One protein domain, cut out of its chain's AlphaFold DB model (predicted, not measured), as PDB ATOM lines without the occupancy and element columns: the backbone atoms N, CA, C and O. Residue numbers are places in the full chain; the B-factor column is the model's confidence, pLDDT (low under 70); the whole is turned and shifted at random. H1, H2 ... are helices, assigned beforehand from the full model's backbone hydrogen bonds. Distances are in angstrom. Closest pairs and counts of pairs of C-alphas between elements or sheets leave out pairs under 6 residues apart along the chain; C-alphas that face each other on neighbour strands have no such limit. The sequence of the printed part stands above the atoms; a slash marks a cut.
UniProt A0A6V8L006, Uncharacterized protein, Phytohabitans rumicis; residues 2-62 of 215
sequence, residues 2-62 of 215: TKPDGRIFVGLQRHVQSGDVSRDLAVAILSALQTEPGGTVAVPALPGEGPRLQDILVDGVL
ATOM      1  N   THR A   2      17.391  -8.274 -16.568       92.12
ATOM      2  CA  THR A   2      17.815  -6.870 -16.636       92.12
ATOM      3  C   THR A   2      19.166  -6.722 -15.945       92.12
ATOM      4  O   THR A   2      19.340  -7.190 -14.823       92.12
ATOM      5  N   LYS A   3      20.127  -6.091 -16.614       90.38
ATOM      6  CA  LYS A   3      21.449  -5.757 -16.075       90.38
ATOM      7  C   LYS A   3      21.368  -4.501 -15.193       90.38
ATOM      8  O   LYS A   3      20.460  -3.694 -15.408       90.38
ATOM      9  N   PRO A   4      22.288  -4.300 -14.230       89.94
ATOM     10  CA  PRO A   4      22.311  -3.092 -13.395       89.94
ATOM     11  C   PRO A   4      22.443  -1.786 -14.194       89.94
ATOM     12  O   PRO A   4      21.925  -0.754 -13.785       89.94
ATOM     13  N   ASP A   5      23.083  -1.840 -15.363       89.94
ATOM     14  CA  ASP A   5      23.263  -0.708 -16.283       89.94
ATOM     15  C   ASP A   5      22.076  -0.472 -17.240       89.94
ATOM     16  O   ASP A   5      22.157   0.357 -18.146       89.94
ATOM     17  N   GLY A   6      20.973  -1.204 -17.061       90.00
ATOM     18  CA  GLY A   6      19.762  -1.080 -17.871       90.00
ATOM     19  C   GLY A   6      19.756  -1.905 -19.160       90.00
ATOM     20  O   GLY A   6      18.730  -1.940 -19.841       90.00
ATOM     21  N   ARG A   7      20.836  -2.624 -19.506       92.56
ATOM     22  CA  ARG A   7      20.801  -3.570 -20.636       92.56
ATOM     23  C   ARG A   7      19.838  -4.726 -20.352       92.56
ATOM     24  O   ARG A   7      19.728  -5.215 -19.229       92.56
ATOM     25  N   ILE A   8      19.172  -5.224 -21.390       93.50
ATOM     26  CA  ILE A   8      18.286  -6.391 -21.296       93.50
ATOM     27  C   ILE A   8      18.908  -7.549 -22.062       93.50
ATOM     28  O   ILE A   8      19.162  -7.446 -23.259       93.50
ATOM     29  N   PHE A   9      19.109  -8.672 -21.375       92.06
ATOM     30  CA  PHE A   9      19.516  -9.929 -22.000       92.06
ATOM     31  C   PHE A   9      18.318 -10.867 -22.107       92.06
ATOM     32  O   PHE A   9      17.671 -11.198 -21.103       92.06
ATOM     33  N   VAL A  10      18.044 -11.318 -23.329       91.69
ATOM     34  CA  VAL A  10      16.953 -12.242 -23.651       91.69
ATOM     35  C   VAL A  10      17.547 -13.547 -24.164       91.69
ATOM     36  O   VAL A  10      18.213 -13.574 -25.194       91.69
ATOM     37  N   GLY A  11      17.299 -14.640 -23.444       88.81
ATOM     38  CA  GLY A  11      17.642 -15.982 -23.912       88.81
ATOM     39  C   GLY A  11      16.616 -16.484 -24.926       88.81
ATOM     40  O   GLY A  11      15.414 -16.435 -24.656       88.81
ATOM     41  N   LEU A  12      17.090 -16.978 -26.073       86.62
ATOM     42  CA  LEU A  12      16.238 -17.534 -27.134       86.62
ATOM     43  C   LEU A  12      15.905 -19.017 -26.907       86.62
ATOM     44  O   LEU A  12      14.813 -19.459 -27.250       86.62
ATOM     45  N   GLN A  13      16.810 -19.775 -26.283       80.38
ATOM     46  CA  GLN A  13      16.567 -21.164 -25.900       80.38
ATOM     47  C   GLN A  13      15.929 -21.204 -24.509       80.38
ATOM     48  O   GLN A  13      16.562 -20.839 -23.518       80.38
ATOM     49  N   ARG A  14      14.663 -21.626 -24.427       77.06
ATOM     50  CA  ARG A  14      13.900 -21.669 -23.171       77.06
ATOM     51  C   ARG A  14      13.250 -23.027 -22.972       77.06
ATOM     52  O   ARG A  14      12.797 -23.651 -23.920       77.06
ATOM     53  N   HIS A  15      13.177 -23.460 -21.715       76.56
ATOM     54  CA  HIS A  15      12.522 -24.719 -21.357       76.56
ATOM     55  C   HIS A  15      10.990 -24.621 -21.440       76.56
ATOM     56  O   HIS A  15      10.319 -25.580 -21.804       76.56
ATOM     57  N   VAL A  16      10.442 -23.445 -21.115       80.50
ATOM     58  CA  VAL A  16       9.008 -23.150 -21.191       80.50
ATOM     59  C   VAL A  16       8.754 -22.295 -22.430       80.50
ATOM     60  O   VAL A  16       9.318 -21.205 -22.559       80.50
ATOM     61  N   GLN A  17       7.917 -22.806 -23.332       83.81
ATOM     62  CA  GLN A  17       7.486 -22.125 -24.551       83.81
ATOM     63  C   GLN A  17       6.002 -22.394 -24.816       83.81
ATOM     64  O   GLN A  17       5.514 -23.495 -24.553       83.81
ATOM     65  N   SER A  18       5.294 -21.401 -25.350       88.44
ATOM     66  CA  SER A  18       3.861 -21.495 -25.666       88.44
ATOM     67  C   SER A  18       3.569 -22.112 -27.035       88.44
ATOM     68  O   SER A  18       2.426 -22.452 -27.332       88.44
ATOM     69  N   GLY A  19       4.597 -22.252 -27.877       86.75
ATOM     70  CA  GLY A  19       4.470 -22.627 -29.285       86.75
ATOM     71  C   GLY A  19       4.435 -21.429 -30.242       86.75
ATOM     72  O   GLY A  19       4.703 -21.613 -31.426       86.75
ATOM     73  N   ASP A  20       4.207 -20.204 -29.749       90.19
ATOM     74  CA  ASP A  20       4.418 -18.965 -30.512       90.19
ATOM     75  C   ASP A  20       5.650 -18.224 -29.985       90.19
ATOM     76  O   ASP A  20       5.560 -17.344 -29.130       90.19
ATOM     77  N   VAL A  21       6.817 -18.569 -30.540       89.94
ATOM     78  CA  VAL A  21       8.116 -17.962 -30.195       89.94
ATOM     79  C   VAL A  21       8.095 -16.438 -30.324       89.94
ATOM     80  O   VAL A  21       8.728 -15.743 -29.530       89.94
ATOM     81  N   SER A  22       7.349 -15.894 -31.289       92.69
ATOM     82  CA  SER A  22       7.282 -14.446 -31.483       92.69
ATOM     83  C   SER A  22       6.573 -13.764 -30.309       92.69
ATOM     84  O   SER A  22       7.081 -12.797 -29.739       92.69
ATOM     85  N   ARG A  23       5.429 -14.308 -29.882       94.56
ATOM     86  CA  ARG A  23       4.683 -13.798 -28.723       94.56
ATOM     87  C   ARG A  23       5.458 -13.997 -27.412       94.56
ATOM     88  O   ARG A  23       5.492 -13.104 -26.564       94.56
ATOM     89  N   ASP A  24       6.118 -15.140 -27.289       93.38
ATOM     90  CA  ASP A  24       6.965 -15.548 -26.169       93.38
ATOM     91  C   ASP A  24       8.169 -14.623 -25.938       93.38
ATOM     92  O   ASP A  24       8.533 -14.335 -24.790       93.38
ATOM     93  N   LEU A  25       8.817 -14.168 -27.010       93.94
ATOM     94  CA  LEU A  25       9.917 -13.208 -26.922       93.94
ATOM     95  C   LEU A  25       9.395 -11.800 -26.636       93.94
ATOM     96  O   LEU A  25       9.962 -11.112 -25.788       93.94
ATOM     97  N   ALA A  26       8.281 -11.406 -27.258       95.81
ATOM     98  CA  ALA A  26       7.674 -10.102 -27.027       95.81
ATOM     99  C   ALA A  26       7.276  -9.894 -25.560       95.81
ATOM    100  O   ALA A  26       7.644  -8.880 -24.972       95.81
ATOM    101  N   VAL A  27       6.595 -10.865 -24.931       95.62
ATOM    102  CA  VAL A  27       6.231 -10.741 -23.508       95.62
ATOM    103  C   VAL A  27       7.469 -10.640 -22.617       95.62
ATOM    104  O   VAL A  27       7.488  -9.831 -21.700       95.62
ATOM    105  N   ALA A  28       8.530 -11.396 -22.912       94.94
ATOM    106  CA  ALA A  28       9.746 -11.376 -22.107       94.94
ATOM    107  C   ALA A  28      10.493 -10.038 -22.205       94.94
ATOM    108  O   ALA A  28      10.986  -9.544 -21.193       94.94
ATOM    109  N   ILE A  29      10.549  -9.444 -23.402       95.69
ATOM    110  CA  ILE A  29      11.139  -8.117 -23.623       95.69
ATOM    111  C   ILE A  29      10.322  -7.048 -22.895       95.69
ATOM    112  O   ILE A  29      10.888  -6.252 -22.152       95.69
ATOM    113  N   LEU A  30       8.995  -7.056 -23.054       96.25
ATOM    114  CA  LEU A  30       8.115  -6.077 -22.413       96.25
ATOM    115  C   LEU A  30       8.149  -6.184 -20.881       96.25
ATOM    116  O   LEU A  30       8.254  -5.160 -20.210       96.25
ATOM    117  N   SER A  31       8.146  -7.401 -20.324       95.81
ATOM    118  CA  SER A  31       8.335  -7.626 -18.884       95.81
ATOM    119  C   SER A  31       9.683  -7.092 -18.398       95.81
ATOM    120  O   SER A  31       9.760  -6.474 -17.338       95.81
ATOM    121  N   ALA A  32      10.756  -7.311 -19.164       96.25
ATOM    122  CA  ALA A  32      12.082  -6.820 -18.806       96.25
ATOM    123  C   ALA A  32      12.162  -5.286 -18.844       96.25
ATOM    124  O   ALA A  32      12.750  -4.702 -17.945       96.25
ATOM    125  N   LEU A  33      11.520  -4.632 -19.817       95.75
ATOM    126  CA  LEU A  33      11.457  -3.166 -19.906       95.75
ATOM    127  C   LEU A  33      10.682  -2.515 -18.747       95.75
ATOM    128  O   LEU A  33      10.899  -1.344 -18.453       95.75
ATOM    129  N   GLN A  34       9.777  -3.255 -18.101       95.38
ATOM    130  CA  GLN A  34       9.012  -2.795 -16.933       95.38
ATOM    131  C   GLN A  34       9.682  -3.144 -15.596       95.38
ATOM    132  O   GLN A  34       9.212  -2.717 -14.544       95.38
ATOM    133  N   THR A  35      10.750  -3.943 -15.624       96.88
ATOM    134  CA  THR A  35      11.489  -4.363 -14.430       96.88
ATOM    135  C   THR A  35      12.608  -3.361 -14.146       96.88
ATOM    136  O   THR A  35      13.287  -2.911 -15.068       96.88
ATOM    137  N   GLU A  36      12.824  -3.017 -12.874       94.50
ATOM    138  CA  GLU A  36      13.943  -2.150 -12.486       94.50
ATOM    139  C   GLU A  36      15.296  -2.775 -12.893       94.50
ATOM    140  O   GLU A  36      15.463  -3.996 -12.784       94.50
ATOM    141  N   PRO A  37      16.284  -1.979 -13.354       94.25
ATOM    142  CA  PRO A  37      17.620  -2.473 -13.691       94.25
ATOM    143  C   PRO A  37      18.239  -3.337 -12.583       94.25
ATOM    144  O   PRO A  37      18.170  -3.005 -11.403       94.25
ATOM    145  N   GLY A  38      18.830  -4.475 -12.958       89.94
ATOM    146  CA  GLY A  38      19.347  -5.482 -12.017       89.94
ATOM    147  C   GLY A  38      18.278  -6.368 -11.353       89.94
ATOM    148  O   GLY A  38      18.618  -7.338 -10.680       89.94
ATOM    149  N   GLY A  39      16.991  -6.076 -11.560       92.00
ATOM    150  CA  GLY A  39      15.876  -6.838 -11.007       92.00
ATOM    151  C   GLY A  39      15.669  -8.221 -11.635       92.00
ATOM    152  O   GLY A  39      16.166  -8.561 -12.713       92.00
ATOM    153  N   THR A  40      14.881  -9.053 -10.951       93.44
ATOM    154  CA  THR A  40      14.442 -10.345 -11.495       93.44
ATOM    155  C   THR A  40      13.231 -10.139 -12.397       93.44
ATOM    156  O   THR A  40      12.195  -9.653 -11.951       93.44
ATOM    157  N   VAL A  41      13.338 -10.553 -13.661       94.25
ATOM    158  CA  VAL A  41      12.246 -10.434 -14.638       94.25
ATOM    159  C   VAL A  41      11.287 -11.614 -14.497       94.25
ATOM    160  O   VAL A  41      11.654 -12.752 -14.796       94.25
ATOM    161  N   ALA A  42      10.047 -11.343 -14.095       92.69
ATOM    162  CA  ALA A  42       8.977 -12.335 -14.091       92.69
ATOM    163  C   ALA A  42       8.331 -12.430 -15.483       92.69
ATOM    164  O   ALA A  42       7.719 -11.476 -15.967       92.69
ATOM    165  N   VAL A  43       8.459 -13.594 -16.127       91.50
ATOM    166  CA  VAL A  43       7.838 -13.884 -17.428       91.50
ATOM    167  C   VAL A  43       6.762 -14.954 -17.226       91.50
ATOM    168  O   VAL A  43       7.066 -16.007 -16.659       91.50
ATOM    169  N   PRO A  44       5.510 -14.722 -17.657       89.94
ATOM    170  CA  PRO A  44       4.457 -15.723 -17.530       89.94
ATOM    171  C   PRO A  44       4.735 -16.935 -18.432       89.94
ATOM    172  O   PRO A  44       5.275 -16.796 -19.527       89.94
ATOM    173  N   ALA A  45       4.338 -18.131 -17.983       86.69
ATOM    174  CA  ALA A  45       4.540 -19.376 -18.736       86.69
ATOM    175  C   ALA A  45       3.751 -19.419 -20.055       86.69
ATOM    176  O   ALA A  45       4.210 -19.995 -21.038       86.69
ATOM    177  N   LEU A  46       2.566 -18.804 -20.068       91.50
ATOM    178  CA  LEU A  46       1.776 -18.565 -21.266       91.50
ATOM    179  C   LEU A  46       1.678 -17.053 -21.468       91.50
ATOM    180  O   LEU A  46       1.285 -16.352 -20.533       91.50
ATOM    181  N   PRO A  47       2.007 -16.534 -22.656       91.62
ATOM    182  CA  PRO A  47       2.099 -15.097 -22.857       91.62
ATOM    183  C   PRO A  47       0.729 -14.404 -22.922       91.62
ATOM    184  O   PRO A  47       0.661 -13.193 -22.732       91.62
ATOM    185  N   GLY A  48      -0.354 -15.146 -23.185       91.62
ATOM    186  CA  GLY A  48      -1.687 -14.581 -23.404       91.62
ATOM    187  C   GLY A  48      -1.762 -13.699 -24.657       91.62
ATOM    188  O   GLY A  48      -0.867 -13.702 -25.505       91.62
ATOM    189  N   GLU A  49      -2.836 -12.922 -24.777       93.12
ATOM    190  CA  GLU A  49      -3.004 -11.951 -25.866       93.12
ATOM    191  C   GLU A  49      -1.997 -10.799 -25.753       93.12
ATOM    192  O   GLU A  49      -1.539 -10.463 -24.660       93.12
ATOM    193  N   GLY A  50      -1.611 -10.210 -26.886       94.75
ATOM    194  CA  GLY A  50      -0.698  -9.071 -26.929       94.75
ATOM    195  C   GLY A  50       0.149  -9.019 -28.202       94.75
ATOM    196  O   GLY A  50      -0.025  -9.856 -29.090       94.75
ATOM    197  N   PRO A  51       1.068  -8.042 -28.290       96.75
ATOM    198  CA  PRO A  51       1.902  -7.849 -29.467       96.75
ATOM    199  C   PRO A  51       2.875  -9.011 -29.668       96.75
ATOM    200  O   PRO A  51       3.308  -9.677 -28.718       96.75
ATOM    201  N   ARG A  52       3.240  -9.229 -30.927       95.94
ATOM    202  CA  ARG A  52       4.277 -10.159 -31.371       95.94
ATOM    203  C   ARG A  52       5.620  -9.438 -31.462       95.94
ATOM    204  O   ARG A  52       5.692  -8.215 -31.376       95.94
ATOM    205  N   LEU A  53       6.702 -10.195 -31.632       94.12
ATOM    206  CA  LEU A  53       8.055  -9.644 -31.652       94.12
ATOM    207  C   LEU A  53       8.208  -8.574 -32.739       94.12
ATOM    208  O   LEU A  53       8.739  -7.505 -32.471       94.12
ATOM    209  N   GLN A  54       7.686  -8.824 -33.938       93.69
ATOM    210  CA  GLN A  54       7.740  -7.859 -35.035       93.69
ATOM    211  C   GLN A  54       6.966  -6.558 -34.763       93.69
ATOM    212  O   GLN A  54       7.280  -5.547 -35.373       93.69
ATOM    213  N   ASP A  55       5.996  -6.562 -33.843       95.75
ATOM    214  CA  ASP A  55       5.199  -5.370 -33.520       95.75
ATOM    215  C   ASP A  55       5.948  -4.420 -32.569       95.75
ATOM    216  O   ASP A  55       5.555  -3.267 -32.401       95.75
ATOM    217  N   ILE A  56       7.015  -4.906 -31.921       95.06
ATOM    218  CA  ILE A  56       7.817  -4.152 -30.944       95.06
ATOM    219  C   ILE A  56       9.254  -3.903 -31.414       95.06
ATOM    220  O   ILE A  56      10.039  -3.288 -30.691       95.06
ATOM    221  N   LEU A  57       9.613  -4.401 -32.596       92.56
ATOM    222  CA  LEU A  57      10.908  -4.166 -33.216       92.56
ATOM    223  C   LEU A  57      10.790  -3.071 -34.271       92.56
ATOM    224  O   LEU A  57       9.817  -2.999 -35.019       92.56
ATOM    225  N   VAL A  58      11.824  -2.240 -34.357       91.69
ATOM    226  CA  VAL A  58      12.026  -1.389 -35.529       91.69
ATOM    227  C   VAL A  58      12.545  -2.247 -36.677       91.69
ATOM    228  O   VAL A  58      13.388  -3.123 -36.466       91.69
ATOM    229  N   ASP A  59      12.051  -1.995 -37.886       87.19
ATOM    230  CA  ASP A  59      12.618  -2.618 -39.078       87.19
ATOM    231  C   ASP A  59      14.028  -2.060 -39.318       87.19
ATOM    232  O   ASP A  59      14.252  -0.847 -39.283       87.19
ATOM    233  N   GLY A  60      15.000  -2.949 -39.493       86.38
ATOM    234  CA  GLY A  60      16.402  -2.573 -39.536       86.38
ATOM    235  C   GLY A  60      17.354  -3.755 -39.646       86.38
ATOM    236  O   GLY A  60      16.991  -4.926 -39.513       86.38
ATOM    237  N   VAL A  61      18.620  -3.433 -39.904       83.94
ATOM    238  CA  VAL A  61      19.681  -4.438 -39.967       83.94
ATOM    239  C   VAL A  61      19.948  -4.965 -38.561       83.94
ATOM    240  O   VAL A  61      20.260  -4.203 -37.649       83.94
ATOM    241  N   LEU A  62      19.861  -6.284 -38.402       85.31
ATOM    242  CA  LEU A  62      20.284  -6.952 -37.181       85.31
ATOM    243  C   LEU A  62      21.814  -7.009 -37.136       85.31
ATOM    244  O   LEU A  62      22.428  -7.691 -37.963       85.31
TER     245      LEU A  62
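This is residues 2 to 62 of the 215 residues of an uncharacterized protein of Phytohabitans rumicis (UniProt A0A6V8L006). With little regular structure, this domain is a single helix, H1, in the middle of long loops, with the short helix H2 packed on one side of it. Residues 2 to 20 and 34 to 52, the long stretches with no named element, pass on different sides of H1. The printed part has 61 residues with two named helices, H1 then H2, and no named strand; the class is all helix, though the helices hold only 17 residues. The whole is compact, with a radius of gyration of the C-alphas of 11.7 A and spans of 30 by 29 by 20 A.

H1, residues 21 to 33, touches H2, residues 53 to 56, with residues 22 to 26 alone. Their closest C-alphas, those of Ala 26 and Leu 53, are 4.7 A apart. In H1 every O i to N i+4 pair is within hydrogen-bond range; H2 is too short for such a pair, but its one O i to N i+3 pair is within range.

H1 measures 18.3 A from C-alpha 21 at (8.116, -17.962, -30.195) to C-alpha 33. H2 ends at C-alpha 56, at (7.817, -4.152, -30.944).

The C-alphas farthest apart, those of Asp 5 and Gly 19, are 31.7 A apart. The link from H1 to H2 is long, with 19 residues. The printed part has no cut, and no printed residue is under 70 in pLDDT.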